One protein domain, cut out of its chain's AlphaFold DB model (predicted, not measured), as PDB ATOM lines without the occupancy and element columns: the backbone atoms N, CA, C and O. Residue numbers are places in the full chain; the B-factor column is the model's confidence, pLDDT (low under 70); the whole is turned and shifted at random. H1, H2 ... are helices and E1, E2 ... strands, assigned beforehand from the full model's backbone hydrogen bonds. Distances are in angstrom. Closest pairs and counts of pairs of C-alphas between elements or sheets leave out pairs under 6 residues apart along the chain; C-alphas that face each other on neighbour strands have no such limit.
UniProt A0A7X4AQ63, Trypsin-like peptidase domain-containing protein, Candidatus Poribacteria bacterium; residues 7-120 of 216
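What this domain is: This is residues 7 to 120 of the 216 residues of the protein "Trypsin-like peptidase domain-containing protein" of Candidatus Poribacteria bacterium (UniProt A0A7X4AQ63). One long, strongly twisted sheet of seven strands curls into an open trough, with E1, E2 and E3 along its floor, E4 and E5 as one wall and E7 and E6 as the other. The short helix H2 packs at one end of the trough, H3 lies between E3 and E5 near the other end, and H1 lies off the sheet, away from the other helices. The printed part has 114 residues with three named helices and seven named strands, in the order H1 E1 E2 E3 H2 E4 E5 E6 E7 H3. The sheet's order is E5 E4 E1 E2 E3 E7 E6, all antiparallel, and the class is mixed, helices and strands. The whole is compact, with a radius of gyration of the C-alphas of 15.0 A and spans of 43 by 40 by 26 A.

Where its parts are: H1, residues 7 to 10, begins at C-alpha 7 at (234.026, 297.785, 165.337). E1, residues 14 to 20, is 19.3 A from first to last C-alpha. E2, residues 27 to 37, is 31.3 A long and runs from C-alpha 27 at (242.079, 279.068, 148.517) to C-alpha 37 at (218.664, 279.224, 169.251). E3, residues 45 to 51, is 18.9 A long, and H2 follows at residues 53 to 57. E4, residues 68 to 76, is 24.6 A long. E5, residues 82 to 93, is 26.7 A long and bends by 93 degrees at residue 85. E6 is residues 99 to 101 and E7 is residues 110 to 113. H3, residues 115 to 119, ends at C-alpha 119 at (234.886, 273.683, 174.205).

How they stand to each other: E1, E2 and E3 form a meander, each strand the antiparallel neighbour of the one before. The pairing of E2 is staggered: it pairs with E1 over residues 27 to 32 and with E3 over residues 32 to 37. In the hairpin E1 and E2, N 17 and O 29 are 2.9 A apart, within hydrogen-bond range. In the hairpin E2 and E3, N 34 and O 48 are 2.9 A apart. On the other side of E1 from E2, E4 has N 70 and O 18 at 2.8 A, and the hairpin E4 and E5 has N 90 and O 71 at 2.8 A. Between the antiparallel neighbours E3 and E7, N 49 and O 112 are 2.8 A apart, and in the hairpin E6 and E7, N 100 and O 111 are 2.9 A apart. The edge strands E5 and E6 are apart. H2 is on the sheet at a height of 5.8 A, over none of the strands; its closest C-alphas to E7 are those of Lys 53 and Ala 110, 5.2 A, and to E2 those of Val 55 and Gly 29, 5.5 A. H3 stands at the sheet's level, beside the strands; its closest C-alphas to E3 are those of Ser 115 and Ile 47, 4.6 A. H1 is not on the sheet. In H2 the O i to N i+4 pair is within hydrogen-bond range; H3 has 0 of 1 such pairs but 2 of 2 O i to N i+3 pairs within range, and H1 is too short for an O i to N i+4 pair.

The domain as a whole: The two C-alphas farthest apart are those of Asn 23, in the link from E1 to E2, and Glu 41, in the link from E2 to E3, 46.8 A. The C-alphas of Glu 7 and Thr 120, first and last of the printed part, are 24.3 A apart. The printed part has no cut and no long link. The mean pLDDT of the printed part is 93.9, and no printed residue of this model is under 70.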
ATOM      1  N   GLU A   7     232.835 298.274 166.041       91.94
ATOM      2  CA  GLU A   7     234.026 297.785 165.337       91.94
ATOM      3  C   GLU A   7     234.816 296.771 166.178       91.94
ATOM      4  O   GLU A   7     235.209 295.707 165.699       91.94
ATOM      5  N   HIS A   8     235.006 297.065 167.466       89.44
ATOM      6  CA  HIS A   8     235.697 296.162 168.386       89.44
ATOM      7  C   HIS A   8     234.886 294.896 168.681       89.44
ATOM      8  O   HIS A   8     235.469 293.861 169.012       89.44
ATOM      9  N   GLN A   9     233.556 294.955 168.579       86.88
ATOM     10  CA  GLN A   9     232.702 293.777 168.714       86.88
ATOM     11  C   GLN A   9     232.812 292.893 167.467       86.88
ATOM     12  O   GLN A   9     233.051 291.689 167.597       86.88
ATOM     13  N   ILE A  10     232.732 293.482 166.269       92.12
ATOM     14  CA  ILE A  10     232.732 292.717 165.019       92.12
ATOM     15  C   ILE A  10     234.099 292.150 164.626       92.12
ATOM     16  O   ILE A  10     234.160 291.146 163.916       92.12
ATOM     17  N   ALA A  11     235.195 292.717 165.144       92.38
ATOM     18  CA  ALA A  11     236.562 292.239 164.909       92.38
ATOM     19  C   ALA A  11     236.781 290.755 165.268       92.38
ATOM     20  O   ALA A  11     237.724 290.139 164.780       92.38
ATOM     21  N   TYR A  12     235.919 290.171 166.103       93.56
ATOM     22  CA  TYR A  12     236.030 288.782 166.557       93.56
ATOM     23  C   TYR A  12     234.857 287.904 166.118       93.56
ATOM     24  O   TYR A  12     234.749 286.766 166.571       93.56
ATOM     25  N   LEU A  13     233.977 288.423 165.256       94.94
ATOM     26  CA  LEU A  13     232.864 287.666 164.680       94.94
ATOM     27  C   LEU A  13     233.294 286.760 163.536       94.94
ATOM     28  O   LEU A  13     232.569 285.830 163.196       94.94
ATOM     29  N   THR A  14     234.430 287.057 162.910       95.38
ATOM     30  CA  THR A  14     234.856 286.391 161.681       95.38
ATOM     31  C   THR A  14     236.054 285.493 161.899       95.38
ATOM     32  O   THR A  14     236.878 285.713 162.787       95.38
ATOM     33  N   ALA A  15     236.160 284.486 161.045       94.69
ATOM     34  CA  ALA A  15     237.345 283.676 160.886       94.69
ATOM     35  C   ALA A  15     237.716 283.607 159.408       94.69
ATOM     36  O   ALA A  15     236.856 283.516 158.527       94.69
ATOM     37  N   ARG A  16     239.020 283.597 159.140       94.19
ATOM     38  CA  ARG A  16     239.531 283.144 157.850       94.19
ATOM     39  C   ARG A  16     239.302 281.638 157.741       94.19
ATOM     40  O   ARG A  16     239.623 280.910 158.678       94.19
ATOM     41  N   ILE A  17     238.772 281.198 156.606       95.69
ATOM     42  CA  ILE A  17     238.573 279.790 156.266       95.69
ATOM     43  C   ILE A  17     239.587 279.446 155.183       95.69
ATOM     44  O   ILE A  17     239.428 279.877 154.045       95.69
ATOM     45  N   ASP A  18     240.627 278.695 155.527       95.25
ATOM     46  CA  ASP A  18     241.571 278.137 154.558       95.25
ATOM     47  C   ASP A  18     241.077 276.766 154.100       95.25
ATOM     48  O   ASP A  18     240.738 275.920 154.932       95.25
ATOM     49  N   VAL A  19     241.026 276.549 152.785       95.94
ATOM     50  CA  VAL A  19     240.471 275.337 152.180       95.94
ATOM     51  C   VAL A  19     241.476 274.704 151.223       95.94
ATOM     52  O   VAL A  19     242.075 275.364 150.371       95.94
ATOM     53  N   GLU A  20     241.649 273.394 151.370       96.31
ATOM     54  CA  GLU A  20     242.552 272.560 150.590       96.31
ATOM     55  C   GLU A  20     241.788 271.331 150.074       96.31
ATOM     56  O   GLU A  20     241.169 270.599 150.847       96.31
ATOM     57  N   ILE A  21     241.866 271.065 148.770       94.38
ATOM     58  CA  ILE A  21     241.422 269.805 148.156       94.38
ATOM     59  C   ILE A  21     242.647 269.158 147.501       94.38
ATOM     60  O   ILE A  21     243.436 269.878 146.876       94.38
ATOM     61  N   PRO A  22     242.836 267.825 147.593       92.56
ATOM     62  CA  PRO A  22     243.945 267.152 146.927       92.56
ATOM     63  C   PRO A  22     244.059 267.534 145.444       92.56
ATOM     64  O   PRO A  22     243.079 267.506 144.702       92.56
ATOM     65  N   ASN A  23     245.279 267.855 145.006       91.94
ATOM     66  CA  ASN A  23     245.611 268.245 143.628       91.94
ATOM     67  C   ASN A  23     244.969 269.553 143.129       91.94
ATOM     68  O   ASN A  23     244.948 269.793 141.921       91.94
ATOM     69  N   LYS A  24     244.475 270.415 144.025       92.69
ATOM     70  CA  LYS A  24     243.992 271.758 143.680       92.69
ATOM     71  C   LYS A  24     244.795 272.832 144.415       92.69
ATOM     72  O   LYS A  24     245.258 272.578 145.527       92.69
ATOM     73  N   PRO A  25     244.973 274.024 143.821       93.50
ATOM     74  CA  PRO A  25     245.521 275.158 144.551       93.50
ATOM     75  C   PRO A  25     244.662 275.455 145.789       93.50
ATOM     76  O   PRO A  25     243.436 275.419 145.671       93.50
ATOM     77  N   PRO A  26     245.265 275.749 146.952       93.12
ATOM     78  CA  PRO A  26     244.505 276.167 148.118       93.12
ATOM     79  C   PRO A  26     243.859 277.527 147.862       93.12
ATOM     80  O   PRO A  26     244.400 278.368 147.137       93.12
ATOM     81  N   TRP A  27     242.725 277.763 148.501       93.38
ATOM     82  CA  TRP A  27     242.079 279.068 148.517       93.38
ATOM     83  C   TRP A  27     241.571 279.367 149.919       93.38
ATOM     84  O   TRP A  27     241.704 278.563 150.843       93.38
ATOM     85  N   ASN A  28     241.007 280.552 150.088       92.75
ATOM     86  CA  ASN A  28     240.378 280.921 151.336       92.75
ATOM     87  C   ASN A  28     239.148 281.796 151.104       92.75
ATOM     88  O   ASN A  28     238.877 282.275 149.999       92.75
ATOM     89  N   GLY A  29     238.417 281.996 152.188       94.12
ATOM     90  CA  GLY A  29     237.365 282.986 152.297       94.12
ATOM     91  C   GLY A  29     237.226 283.448 153.736       94.12
ATOM     92  O   GLY A  29     238.019 283.097 154.614       94.12
ATOM     93  N   THR A  30     236.189 284.230 153.973       95.75
ATOM     94  CA  THR A  30     235.784 284.660 155.304       95.75
ATOM     95  C   THR A  30     234.526 283.890 155.690       95.75
ATOM     96  O   THR A  30     233.663 283.639 154.855       95.75
ATOM     97  N   GLY A  31     234.401 283.503 156.951       96.81
ATOM     98  CA  GLY A  31     233.103 283.167 157.525       96.81
ATOM     99  C   GLY A  31     232.888 283.905 158.827       96.81
ATOM    100  O   GLY A  31     233.840 284.417 159.416       96.81
ATOM    101  N   PHE A  32     231.645 283.953 159.279       97.81
ATOM    102  CA  PHE A  32     231.283 284.570 160.548       97.81
ATOM    103  C   PHE A  32     230.493 283.617 161.429       97.81
ATOM    104  O   PHE A  32     229.777 282.740 160.943       97.81
ATOM    105  N   PHE A  33     230.657 283.779 162.737       98.00
ATOM    106  CA  PHE A  33     229.964 282.973 163.723       98.00
ATOM    107  C   PHE A  33     228.587 283.552 163.998       98.00
ATOM    108  O   PHE A  33     228.442 284.747 164.246       98.00
ATOM    109  N   TYR A  34     227.589 282.681 164.011       97.69
ATOM    110  CA  TYR A  34     226.227 283.000 164.403       97.69
ATOM    111  C   TYR A  34     225.739 281.961 165.410       97.69
ATOM    112  O   TYR A  34     225.936 280.756 165.223       97.69
ATOM    113  N   ARG A  35     225.140 282.429 166.501       96.69
ATOM    114  CA  ARG A  35     224.538 281.598 167.536       96.69
ATOM    115  C   ARG A  35     223.050 281.471 167.239       96.69
ATOM    116  O   ARG A  35     222.302 282.416 167.446       96.69
ATOM    117  N   ALA A  36     222.641 280.287 166.798       94.31
ATOM    118  CA  ALA A  36     221.246 279.978 166.514       94.31
ATOM    119  C   ALA A  36     220.597 279.303 167.727       94.31
ATOM    120  O   ALA A  36     221.080 278.258 168.181       94.31
ATOM    121  N   SER A  37     219.501 279.865 168.231       91.50
ATOM    122  CA  SER A  37     218.664 279.224 169.251       91.50
ATOM    123  C   SER A  37     217.936 278.011 168.668       91.50
ATOM    124  O   SER A  37     217.416 278.059 167.555       91.50
ATOM    125  N   LEU A  38     217.878 276.909 169.421       89.19
ATOM    126  CA  LEU A  38     217.166 275.694 169.005       89.19
ATOM    127  C   LEU A  38     215.647 275.791 169.204       89.19
ATOM    128  O   LEU A  38     214.927 274.914 168.735       89.19
ATOM    129  N   ASN A  39     215.169 276.848 169.873       84.31
ATOM    130  CA  ASN A  39     213.750 277.114 170.135       84.31
ATOM    131  C   ASN A  39     213.013 275.905 170.734       84.31
ATOM    132  O   ASN A  39     211.858 275.637 170.420       84.31
ATOM    133  N   ASP A  40     213.703 275.167 171.599       86.00
ATOM    134  CA  ASP A  40     213.266 273.888 172.158       86.00
ATOM    135  C   ASP A  40     212.851 273.990 173.631       86.00
ATOM    136  O   ASP A  40     212.897 273.001 174.357       86.00
ATOM    137  N   GLU A  41     212.503 275.200 174.080       83.12
ATOM    138  CA  GLU A  41     212.139 275.535 175.465       83.12
ATOM    139  C   GLU A  41     213.269 275.339 176.499       83.12
ATOM    140  O   GLU A  41     213.083 275.654 177.674       83.12
ATOM    141  N   THR A  42     214.461 274.883 176.087       83.00
ATOM    142  CA  THR A  42     215.595 274.575 176.984       83.00
ATOM    143  C   THR A  42     216.780 275.540 176.863       83.00
ATOM    144  O   THR A  42     217.867 275.232 177.349       83.00
ATOM    145  N   ASP A  43     216.577 276.704 176.231       83.75
ATOM    146  CA  ASP A  43     217.588 277.759 175.997       83.75
ATOM    147  C   ASP A  43     218.897 277.232 175.367       83.75
ATOM    148  O   ASP A  43     220.002 277.735 175.583       83.75
ATOM    149  N   ARG A  44     218.790 276.150 174.586       91.25
ATOM    150  CA  ARG A  44     219.935 275.577 173.878       91.25
ATOM    151  C   ARG A  44     220.190 276.343 172.590       91.25
ATOM    152  O   ARG A  44     219.266 276.761 171.895       91.25
ATOM    153  N   SER A  45     221.464 276.453 172.234       94.00
ATOM    154  CA  SER A  45     221.906 277.058 170.981       94.00
ATOM    155  C   SER A  45     223.027 276.253 170.331       94.00
ATOM    156  O   SER A  45     223.709 275.455 170.981       94.00
ATOM    157  N   ILE A  46     223.207 276.463 169.032       95.69
ATOM    158  CA  ILE A  46     224.340 275.958 168.255       95.69
ATOM    159  C   ILE A  46     225.134 277.125 167.684       95.69
ATOM    160  O   ILE A  46     224.592 278.203 167.442       95.69
ATOM    161  N   ILE A  47     226.421 276.897 167.440       97.38
ATOM    162  CA  ILE A  47     227.286 277.878 166.785       97.38
ATOM    163  C   ILE A  47     227.499 277.436 165.345       97.38
ATOM    164  O   ILE A  47     228.022 276.350 165.075       97.38
ATOM    165  N   LEU A  48     227.095 278.302 164.429       98.06
ATOM    166  CA  LEU A  48     227.234 278.134 162.995       98.06
ATOM    167  C   LEU A  48     228.359 279.029 162.484       98.06
ATOM    168  O   LEU A  48     228.449 280.190 162.866       98.06
ATOM    169  N   LEU A  49     229.195 278.494 161.600       98.31
ATOM    170  CA  LEU A  49     230.095 279.271 160.756       98.31
ATOM    171  C   LEU A  49     229.406 279.477 159.408       98.31
ATOM    172  O   LEU A  49     229.257 278.517 158.651       98.31
ATOM    173  N   ILE A  50     228.974 280.700 159.124       98.31
ATOM    174  CA  ILE A  50     228.274 281.074 157.891       98.31
ATOM    175  C   ILE A  50     229.286 281.623 156.882       98.31
ATOM    176  O   ILE A  50     230.164 282.405 157.244       98.31
ATOM    177  N   SER A  51     229.174 281.214 155.618       97.94
ATOM    178  CA  SER A  51     229.946 281.760 154.493       97.94
ATOM    179  C   SER A  51     229.220 281.496 153.163       97.94
ATOM    180  O   SER A  51     228.112 280.954 153.143       97.94
ATOM    181  N   ASN A  52     229.833 281.853 152.034       97.50
ATOM    182  CA  ASN A  52     229.325 281.456 150.724       97.50
ATOM    183  C   ASN A  52     229.546 279.959 150.452       97.50
ATOM    184  O   ASN A  52     230.521 279.373 150.931       97.50
ATOM    185  N   LYS A  53     228.702 279.333 149.619       96.62
ATOM    186  CA  LYS A  53     228.890 277.928 149.203       96.62
ATOM    187  C   LYS A  53     230.231 277.772 148.483       96.62
ATOM    188  O   LYS A  53     230.971 276.833 148.783       96.62
ATOM    189  N   HIS A  54     230.589 278.714 147.603       95.19
ATOM    190  CA  HIS A  54     231.853 278.660 146.854       95.19
ATOM    191  C   HIS A  54     233.107 278.746 147.737       95.19
ATOM    192  O   HIS A  54     234.170 278.293 147.320       95.19
ATOM    193  N   VAL A  55     233.021 279.281 148.962       95.44
ATOM    194  CA  VAL A  55     234.162 279.267 149.895       95.44
ATOM    195  C   VAL A  55     234.492 277.833 150.305       95.44
ATOM    196  O   VAL A  55     235.663 277.488 150.397       95.44
ATOM    197  N   PHE A  56     233.490 276.968 150.466       94.88
ATOM    198  CA  PHE A  56     233.688 275.560 150.823       94.88
ATOM    199  C   PHE A  56     233.912 274.648 149.609       94.88
ATOM    200  O   PHE A  56     234.628 273.651 149.704       94.88
ATOM    201  N   LEU A  57     233.290 274.983 148.476       92.62
ATOM    202  CA  LEU A  57     233.285 274.171 147.255       92.62
ATOM    203  C   LEU A  57     234.416 274.516 146.275       92.62
ATOM    204  O   LEU A  57     234.792 273.685 145.450       92.62
ATOM    205  N   GLY A  58     234.941 275.740 146.319       89.12
ATOM    206  CA  GLY A  58     235.787 276.268 145.255       89.12
ATOM    207  C   GLY A  58     235.003 276.375 143.943       89.12
ATOM    208  O   GLY A  58     233.903 276.921 143.911       89.12
ATOM    209  N   SER A  59     235.563 275.841 142.857       86.31
ATOM    210  CA  SER A  59     234.919 275.772 141.534       86.31
ATOM    211  C   SER A  59     233.992 274.565 141.346       86.31
ATOM    212  O   SER A  59     233.504 274.335 140.241       86.31
ATOM    213  N   GLU A  60     233.794 273.750 142.383       88.50
ATOM    214  CA  GLU A  60     233.055 272.495 142.274       88.50
ATOM    215  C   GLU A  60     231.553 272.672 142.471       88.50
ATOM    216  O   GLU A  60     231.090 273.533 143.212       88.50
ATOM    217  N   SER A  61     230.774 271.782 141.857       85.38
ATOM    218  CA  SER A  61     229.320 271.724 142.042       85.38
ATOM    219  C   SER A  61     228.886 270.936 143.284       85.38
ATOM    220  O   SER A  61     227.706 270.936 143.629       85.38
ATOM    221  N   ARG A  62     229.813 270.236 143.951       90.50
ATOM    222  CA  ARG A  62     229.552 269.407 145.138       90.50
ATOM    223  C   ARG A  62     230.763 269.358 146.062       90.50
ATOM    224  O   ARG A  62     231.891 269.521 145.605       90.50
ATOM    225  N   LEU A  63     230.520 269.099 147.346       92.25
ATOM    226  CA  LEU A  63     231.584 268.968 148.341       92.25
ATOM    227  C   LEU A  63     232.468 267.762 148.019       92.25
ATOM    228  O   LEU A  63     231.967 266.684 147.689       92.25
ATOM    229  N   ASP A  64     233.777 267.943 148.162       93.94
ATOM    230  CA  ASP A  64     234.738 266.851 148.109       93.94
ATOM    231  C   ASP A  64     234.905 266.264 149.529       93.94
ATOM    232  O   ASP A  64     235.176 267.010 150.476       93.94
ATOM    233  N   PRO A  65     234.736 264.944 149.733       93.62
ATOM    234  CA  PRO A  65     234.950 264.312 151.038       93.62
ATOM    235  C   PRO A  65     236.363 264.519 151.600       93.62
ATOM    236  O   PRO A  65     236.556 264.431 152.810       93.62
ATOM    237  N   MET A  66     237.336 264.798 150.731       95.31
ATOM    238  CA  MET A  66     238.724 265.073 151.087       95.31
ATOM    239  C   MET A  66     239.010 266.564 151.283       95.31
ATOM    240  O   MET A  66     240.158 266.910 151.566       95.31
ATOM    241  N   THR A  67     238.011 267.449 151.159       96.06
ATOM    242  CA  THR A  67     238.183 268.874 151.459       96.06
ATOM    243  C   THR A  67     238.633 269.041 152.901       96.06
ATOM    244  O   THR A  67     237.891 268.750 153.838       96.06
ATOM    245  N   LYS A  68     239.839 269.556 153.092       97.00
ATOM    246  CA  LYS A  68     240.337 270.003 154.384       97.00
ATOM    247  C   LYS A  68     240.025 271.484 154.526       97.00
ATOM    248  O   LYS A  68     240.391 272.273 153.661       97.00
ATOM    249  N   TRP A  69     239.381 271.863 155.619       96.50
ATOM    250  CA  TRP A  69     239.123 273.259 155.951       96.50
ATOM    251  C   TRP A  69     239.682 273.580 157.333       96.50
ATOM    252  O   TRP A  69     239.638 272.752 158.248       96.50
ATOM    253  N   THR A  70     240.253 274.774 157.468       96.81
ATOM    254  CA  THR A  70     240.865 275.263 158.703       96.81
ATOM    255  C   THR A  70     240.353 276.657 159.014       96.81
ATOM    256  O   THR A  70     240.392 277.529 158.150       96.81
ATOM    257  N   ILE A  71     239.916 276.877 160.252       95.94
ATOM    258  CA  ILE A  71     239.708 278.221 160.798       95.94
ATOM    259  C   ILE A  71     240.745 278.500 161.878       95.94
ATOM    260  O   ILE A  71     241.083 277.617 162.662       95.94
ATOM    261  N   SER A  72     241.246 279.728 161.917       92.00
ATOM    262  CA  SER A  72     242.260 280.163 162.879       92.00
ATOM    263  C   SER A  72     241.669 281.213 163.807       92.00
ATOM    264  O   SER A  72     241.166 282.233 163.336       92.00
ATOM    265  N   LEU A  73     241.717 280.970 165.119       95.25
ATOM    266  CA  LEU A  73     241.157 281.859 166.141       95.25
ATOM    267  C   LEU A  73     242.221 282.265 167.152       95.25
ATOM    268  O   LEU A  73     243.129 281.493 167.441       95.25
ATOM    269  N   ASN A  74     242.108 283.465 167.718       95.44
ATOM    270  CA  ASN A  74     242.986 283.868 168.816       95.44
ATOM    271  C   ASN A  74     242.733 282.981 170.041       95.44
ATOM    272  O   ASN A  74     241.599 282.577 170.288       95.44
ATOM    273  N   ARG A  75     243.762 282.698 170.836       96.38
ATOM    274  CA  ARG A  75     243.594 282.093 172.156       96.38
ATOM    275  C   ARG A  75     242.926 283.094 173.097       96.38
ATOM    276  O   ARG A  75     243.111 284.302 172.984       96.38
ATOM    277  N   LYS A  76     242.129 282.594 174.025       96.38
ATOM    278  CA  LYS A  76     241.450 283.337 175.078       96.38
ATOM    279  C   LYS A  76     242.325 283.361 176.326       96.38
ATOM    280  O   LYS A  76     242.739 282.313 176.818       96.38
ATOM    281  N   LYS A  77     242.572 284.556 176.858       96.06
ATOM    282  CA  LYS A  77     243.216 284.757 178.161       96.06
ATOM    283  C   LYS A  77     242.253 284.453 179.308       96.06
ATOM    284  O   LYS A  77     241.039 284.361 179.129       96.06
ATOM    285  N   THR A  78     242.791 284.380 180.522       94.12
ATOM    286  CA  THR A  78     242.014 284.190 181.757       94.12
ATOM    287  C   THR A  78     241.004 285.310 182.031       94.12
ATOM    288  O   THR A  78     240.005 285.065 182.700       94.12
ATOM    289  N   ASP A  79     241.222 286.513 181.492       93.44
ATOM    290  CA  ASP A  79     240.317 287.666 181.590       93.44
ATOM    291  C   ASP A  79     239.266 287.734 180.462       93.44
ATOM    292  O   ASP A  79     238.570 288.739 180.327       93.44
ATOM    293  N   ASN A  80     239.130 286.669 179.661       90.75
ATOM    294  CA  ASN A  80     238.221 286.593 178.517       90.75
ATOM    295  C   ASN A  80     238.504 287.659 177.436       90.75
ATOM    296  O   ASN A  80     237.582 288.197 176.825       90.75
ATOM    297  N   THR A  81     239.781 287.962 177.194       92.94
ATOM    298  CA  THR A  81     240.254 288.794 176.074       92.94
ATOM    299  C   THR A  81     241.130 287.975 175.112       92.94
ATOM    300  O   THR A  81     241.625 286.908 175.497       92.94
ATOM    301  N   PRO A  82     241.331 288.415 173.853       94.31
ATOM    302  CA  PRO A  82     242.208 287.709 172.925       94.31
ATOM    303  C   PRO A  82     243.681 287.826 173.334       94.31
ATOM    304  O   PRO A  82     244.178 288.879 173.750       94.31
ATOM    305  N   GLU A  83     244.403 286.731 173.161       95.62
ATOM    306  CA  GLU A  83     245.850 286.641 173.260       95.62
ATOM    307  C   GLU A  83     246.475 286.747 171.869       95.62
ATOM    308  O   GLU A  83     246.712 285.749 171.191       95.62
ATOM    309  N   PHE A  84     246.732 287.982 171.437       93.50
ATOM    310  CA  PHE A  84     247.360 288.247 170.145       93.50
ATOM    311  C   PHE A  84     248.698 287.513 169.995       93.50
ATOM    312  O   PHE A  84     249.467 287.390 170.952       93.50
ATOM    313  N   GLY A  85     248.959 287.006 168.790       90.44
ATOM    314  CA  GLY A  85     250.124 286.171 168.493       90.44
ATOM    315  C   GLY A  85     249.964 284.695 168.867       90.44
ATOM    316  O   GLY A  85     250.777 283.879 168.437       90.44
ATOM    317  N   ASN A  86     248.921 284.323 169.618       94.44
ATOM    318  CA  ASN A  86     248.646 282.939 169.997       94.44
ATOM    319  C   ASN A  86     247.380 282.453 169.293       94.44
ATOM    320  O   ASN A  86     246.266 282.800 169.675       94.44
ATOM    321  N   ILE A  87     247.557 281.641 168.253       93.94
ATOM    322  CA  ILE A  87     246.476 281.196 167.370       93.94
ATOM    323  C   ILE A  87     246.169 279.718 167.629       93.94
ATOM    324  O   ILE A  87     247.073 278.885 167.692       93.94
ATOM    325  N   ILE A  88     244.885 279.389 167.738       94.88
ATOM    326  CA  ILE A  88     244.357 278.029 167.815       94.88
ATOM    327  C   ILE A  88     243.737 277.687 166.454       94.88
ATOM    328  O   ILE A  88     242.692 278.249 166.105       94.88
ATOM    329  N   PRO A  89     244.352 276.782 165.673       94.94
ATOM    330  CA  PRO A  89     243.748 276.282 164.452       94.94
ATOM    331  C   PRO A  89     242.703 275.212 164.776       94.94
ATOM    332  O   PRO A  89     242.927 274.311 165.585       94.94
ATOM    333  N   PHE A  90     241.573 275.276 164.088       95.94
ATOM    334  CA  PHE A  90     240.572 274.227 164.053       95.94
ATOM    335  C   PHE A  90     240.519 273.660 162.635       95.94
ATOM    336  O   PHE A  90     240.062 274.337 161.718       95.94
ATOM    337  N   THR A  91     241.008 272.431 162.460       96.06
ATOM    338  CA  THR A  91     241.095 271.756 161.158       96.06
ATOM    339  C   THR A  91     240.179 270.543 161.120       96.06
ATOM    340  O   THR A  91     240.186 269.725 162.041       96.06
ATOM    341  N   GLN A  92     239.449 270.378 160.019       95.31
ATOM    342  CA  GLN A  92     238.679 269.172 159.738       95.31
ATOM    343  C   GLN A  92     238.847 268.744 158.276       95.31
ATOM    344  O   GLN A  92     238.981 269.577 157.385       95.31
ATOM    345  N   VAL A  93     238.832 267.429 158.044       96.62
ATOM    346  CA  VAL A  93     238.730 266.825 156.708       96.62
ATOM    347  C   VAL A  93     237.292 266.377 156.478       96.62
ATOM    348  O   VAL A  93     236.692 265.729 157.339       96.62
ATOM    349  N   GLY A  94     236.751 266.740 155.323       94.62
ATOM    350  CA  GLY A  94     235.356 266.564 154.971       94.62
ATOM    351  C   GLY A  94     234.423 267.431 155.818       94.62
ATOM    352  O   GLY A  94     234.806 268.104 156.779       94.62
ATOM    353  N   PHE A  95     233.145 267.396 155.469       93.00
ATOM    354  CA  PHE A  95     232.118 268.170 156.163       93.00
ATOM    355  C   PHE A  95     231.235 267.297 157.064       93.00
ATOM    356  O   PHE A  95     230.758 267.772 158.095       93.00
ATOM    357  N   GLY A  96     231.077 266.011 156.726       88.50
ATOM    358  CA  GLY A  96     230.122 265.120 157.391       88.50
ATOM    359  C   GLY A  96     228.712 265.716 157.387       88.50
ATOM    360  O   GLY A  96     228.365 266.484 156.492       88.50
ATOM    361  N   ASP A  97     227.946 265.444 158.441       90.50
ATOM    362  CA  ASP A  97     226.582 265.971 158.620       90.50
ATOM    363  C   ASP A  97     226.559 267.389 159.225       90.50
ATOM    364  O   ASP A  97     225.562 267.815 159.801       90.50
ATOM    365  N   GLN A  98     227.685 268.109 159.186       93.88
ATOM    366  CA  GLN A  98     227.802 269.438 159.793       93.88
ATOM    367  C   GLN A  98     227.543 270.570 158.799       93.88
ATOM    368  O   GLN A  98     227.374 271.700 159.246       93.88
ATOM    369  N   TYR A  99     227.552 270.302 157.490       96.62
ATOM    370  CA  TYR A  99     227.361 271.313 156.450       96.62
ATOM    371  C   TYR A  99     225.911 271.378 155.984       96.62
ATOM    372  O   TYR A  99     225.313 270.362 155.631       96.62
ATOM    373  N   PHE A 100     225.394 272.598 155.888       97.06
ATOM    374  CA  PHE A 100     224.050 272.888 155.417       97.06
ATOM    375  C   PHE A 100     224.116 274.016 154.387       97.06
ATOM    376  O   PHE A 100     224.444 275.158 154.705       97.06
ATOM    377  N   ALA A 101     223.825 273.690 153.129       97.00
ATOM    378  CA  ALA A 101     223.631 274.681 152.078       97.00
ATOM    379  C   ALA A 101     222.265 275.359 152.232       97.00
ATOM    380  O   ALA A 101     221.303 274.726 152.670       97.00
ATOM    381  N   HIS A 102     222.164 276.620 151.809       96.56
ATOM    382  CA  HIS A 102     220.870 277.279 151.671       96.56
ATOM    383  C   HIS A 102     219.945 276.441 150.759       96.56
ATOM    384  O   HIS A 102     220.423 275.960 149.720       96.56
ATOM    385  N   PRO A 103     218.658 276.248 151.124       96.25
ATOM    386  CA  PRO A 103     217.729 275.385 150.385       96.25
ATOM    387  C   PRO A 103     217.466 275.874 148.959       96.25
ATOM    388  O   PRO A 103     217.311 275.062 148.049       96.25
ATOM    389  N   ASP A 104     217.461 277.192 148.758       95.44
ATOM    390  CA  ASP A 104     217.507 277.785 147.424       95.44
ATOM    391  C   ASP A 104     218.907 277.600 146.810       95.44
ATOM    392  O   ASP A 104     219.926 277.987 147.401       95.44
ATOM    393  N   GLN A 105     218.957 276.988 145.626       91.94
ATOM    394  CA  GLN A 105     220.197 276.710 144.906       91.94
ATOM    395  C   GLN A 105     220.862 277.983 144.374       91.94
ATOM    396  O   GLN A 105     222.094 278.021 144.350       91.94
ATOM    397  N   ASP A 106     220.084 279.020 144.055       92.00
ATOM    398  CA  ASP A 106     220.578 280.288 143.505       92.00
ATOM    399  C   ASP A 106     221.171 281.214 144.581       92.00
ATOM    400  O   ASP A 106     221.908 282.154 144.272       92.00
ATOM    401  N   VAL A 107     220.907 280.924 145.858       94.75
ATOM    402  CA  VAL A 107     221.493 281.644 146.994       94.75
ATOM    403  C   VAL A 107     222.833 281.019 147.358       94.75
ATOM    404  O   VAL A 107     222.901 279.898 147.861       94.75
ATOM    405  N   ASP A 108     223.923 281.750 147.155       95.94
ATOM    406  CA  ASP A 108     225.281 281.297 147.459       95.94
ATOM    407  C   ASP A 108     225.630 281.460 148.948       95.94
ATOM    408  O   ASP A 108     226.554 282.184 149.314       95.94
ATOM    409  N   LEU A 109     224.871 280.796 149.824       97.25
ATOM    410  CA  LEU A 109     225.117 280.734 151.266       97.25
ATOM    411  C   LEU A 109     225.105 279.296 151.782       97.25
ATOM    412  O   LEU A 109     224.337 278.448 151.321       97.25
ATOM    413  N   ALA A 110     225.954 279.030 152.765       97.62
ATOM    414  CA  ALA A 110     225.977 277.791 153.526       97.62
ATOM    415  C   ALA A 110     226.470 278.050 154.948       97.62
ATOM    416  O   ALA A 110     227.126 279.057 155.228       97.62
ATOM    417  N   CYS A 111     226.200 277.107 155.841       97.75
ATOM    418  CA  CYS A 111     226.763 277.109 157.176       97.75
ATOM    419  C   CYS A 111     227.350 275.748 157.554       97.75
ATOM    420  O   CYS A 111     226.981 274.707 157.007       97.75
ATOM    421  N   ILE A 112     228.282 275.773 158.505       97.69
ATOM    422  CA  ILE A 112     228.832 274.582 159.151       97.69
ATOM    423  C   ILE A 112     228.566 274.673 160.648       97.69
ATOM    424  O   ILE A 112     228.869 275.693 161.264       97.69
ATOM    425  N   ASN A 113     228.061 273.603 161.260       97.31
ATOM    426  CA  ASN A 113     228.001 273.512 162.714       97.31
ATOM    427  C   ASN A 113     229.417 273.343 163.292       97.31
ATOM    428  O   ASN A 113     230.116 272.345 163.082       97.31
ATOM    429  N   VAL A 114     229.839 274.358 164.039       97.06
ATOM    430  CA  VAL A 114     231.156 274.450 164.671       97.06
ATOM    431  C   VAL A 114     231.054 274.512 166.188       97.06
ATOM    432  O   VAL A 114     232.032 274.859 166.832       97.06
ATOM    433  N   SER A 115     229.927 274.114 166.790       96.12
ATOM    434  CA  SER A 115     229.668 274.231 168.240       96.12
ATOM    435  C   SER A 115     230.805 273.710 169.130       96.12
ATOM    436  O   SER A 115     231.046 274.246 170.207       96.12
ATOM    437  N   ARG A 116     231.584 272.730 168.652       94.06
ATOM    438  CA  ARG A 116     232.758 272.208 169.363       94.06
ATOM    439  C   ARG A 116     233.852 273.243 169.653       94.06
ATOM    440  O   ARG A 116     234.626 273.028 170.580       94.06
ATOM    441  N   ILE A 117     233.918 274.358 168.917       94.38
ATOM    442  CA  ILE A 117     234.882 275.437 169.190       94.38
ATOM    443  C   ILE A 117     234.623 276.101 170.548       94.38
ATOM    444  O   ILE A 117     235.563 276.592 171.169       94.38
ATOM    445  N   ALA A 118     233.385 276.051 171.059       92.38
ATOM    446  CA  ALA A 118     233.048 276.555 172.391       92.38
ATOM    447  C   ALA A 118     233.712 275.758 173.525       92.38
ATOM    448  O   ALA A 118     233.828 276.261 174.640       92.38
ATOM    449  N   HIS A 119     234.174 274.535 173.249       92.75
ATOM    450  CA  HIS A 119     234.886 273.683 174.205       92.75
ATOM    451  C   HIS A 119     236.410 273.835 174.119       92.75
ATOM    452  O   HIS A 119     237.148 272.987 174.616       92.75
ATOM    453  N   THR A 120     236.888 274.894 173.467       93.56
ATOM    454  CA  THR A 120     238.315 275.190 173.310       93.56
ATOM    455  C   THR A 120     238.689 276.491 174.017       93.56
ATOM    456  O   THR A 120     237.828 277.283 174.410       93.56
TER     457      THR A 120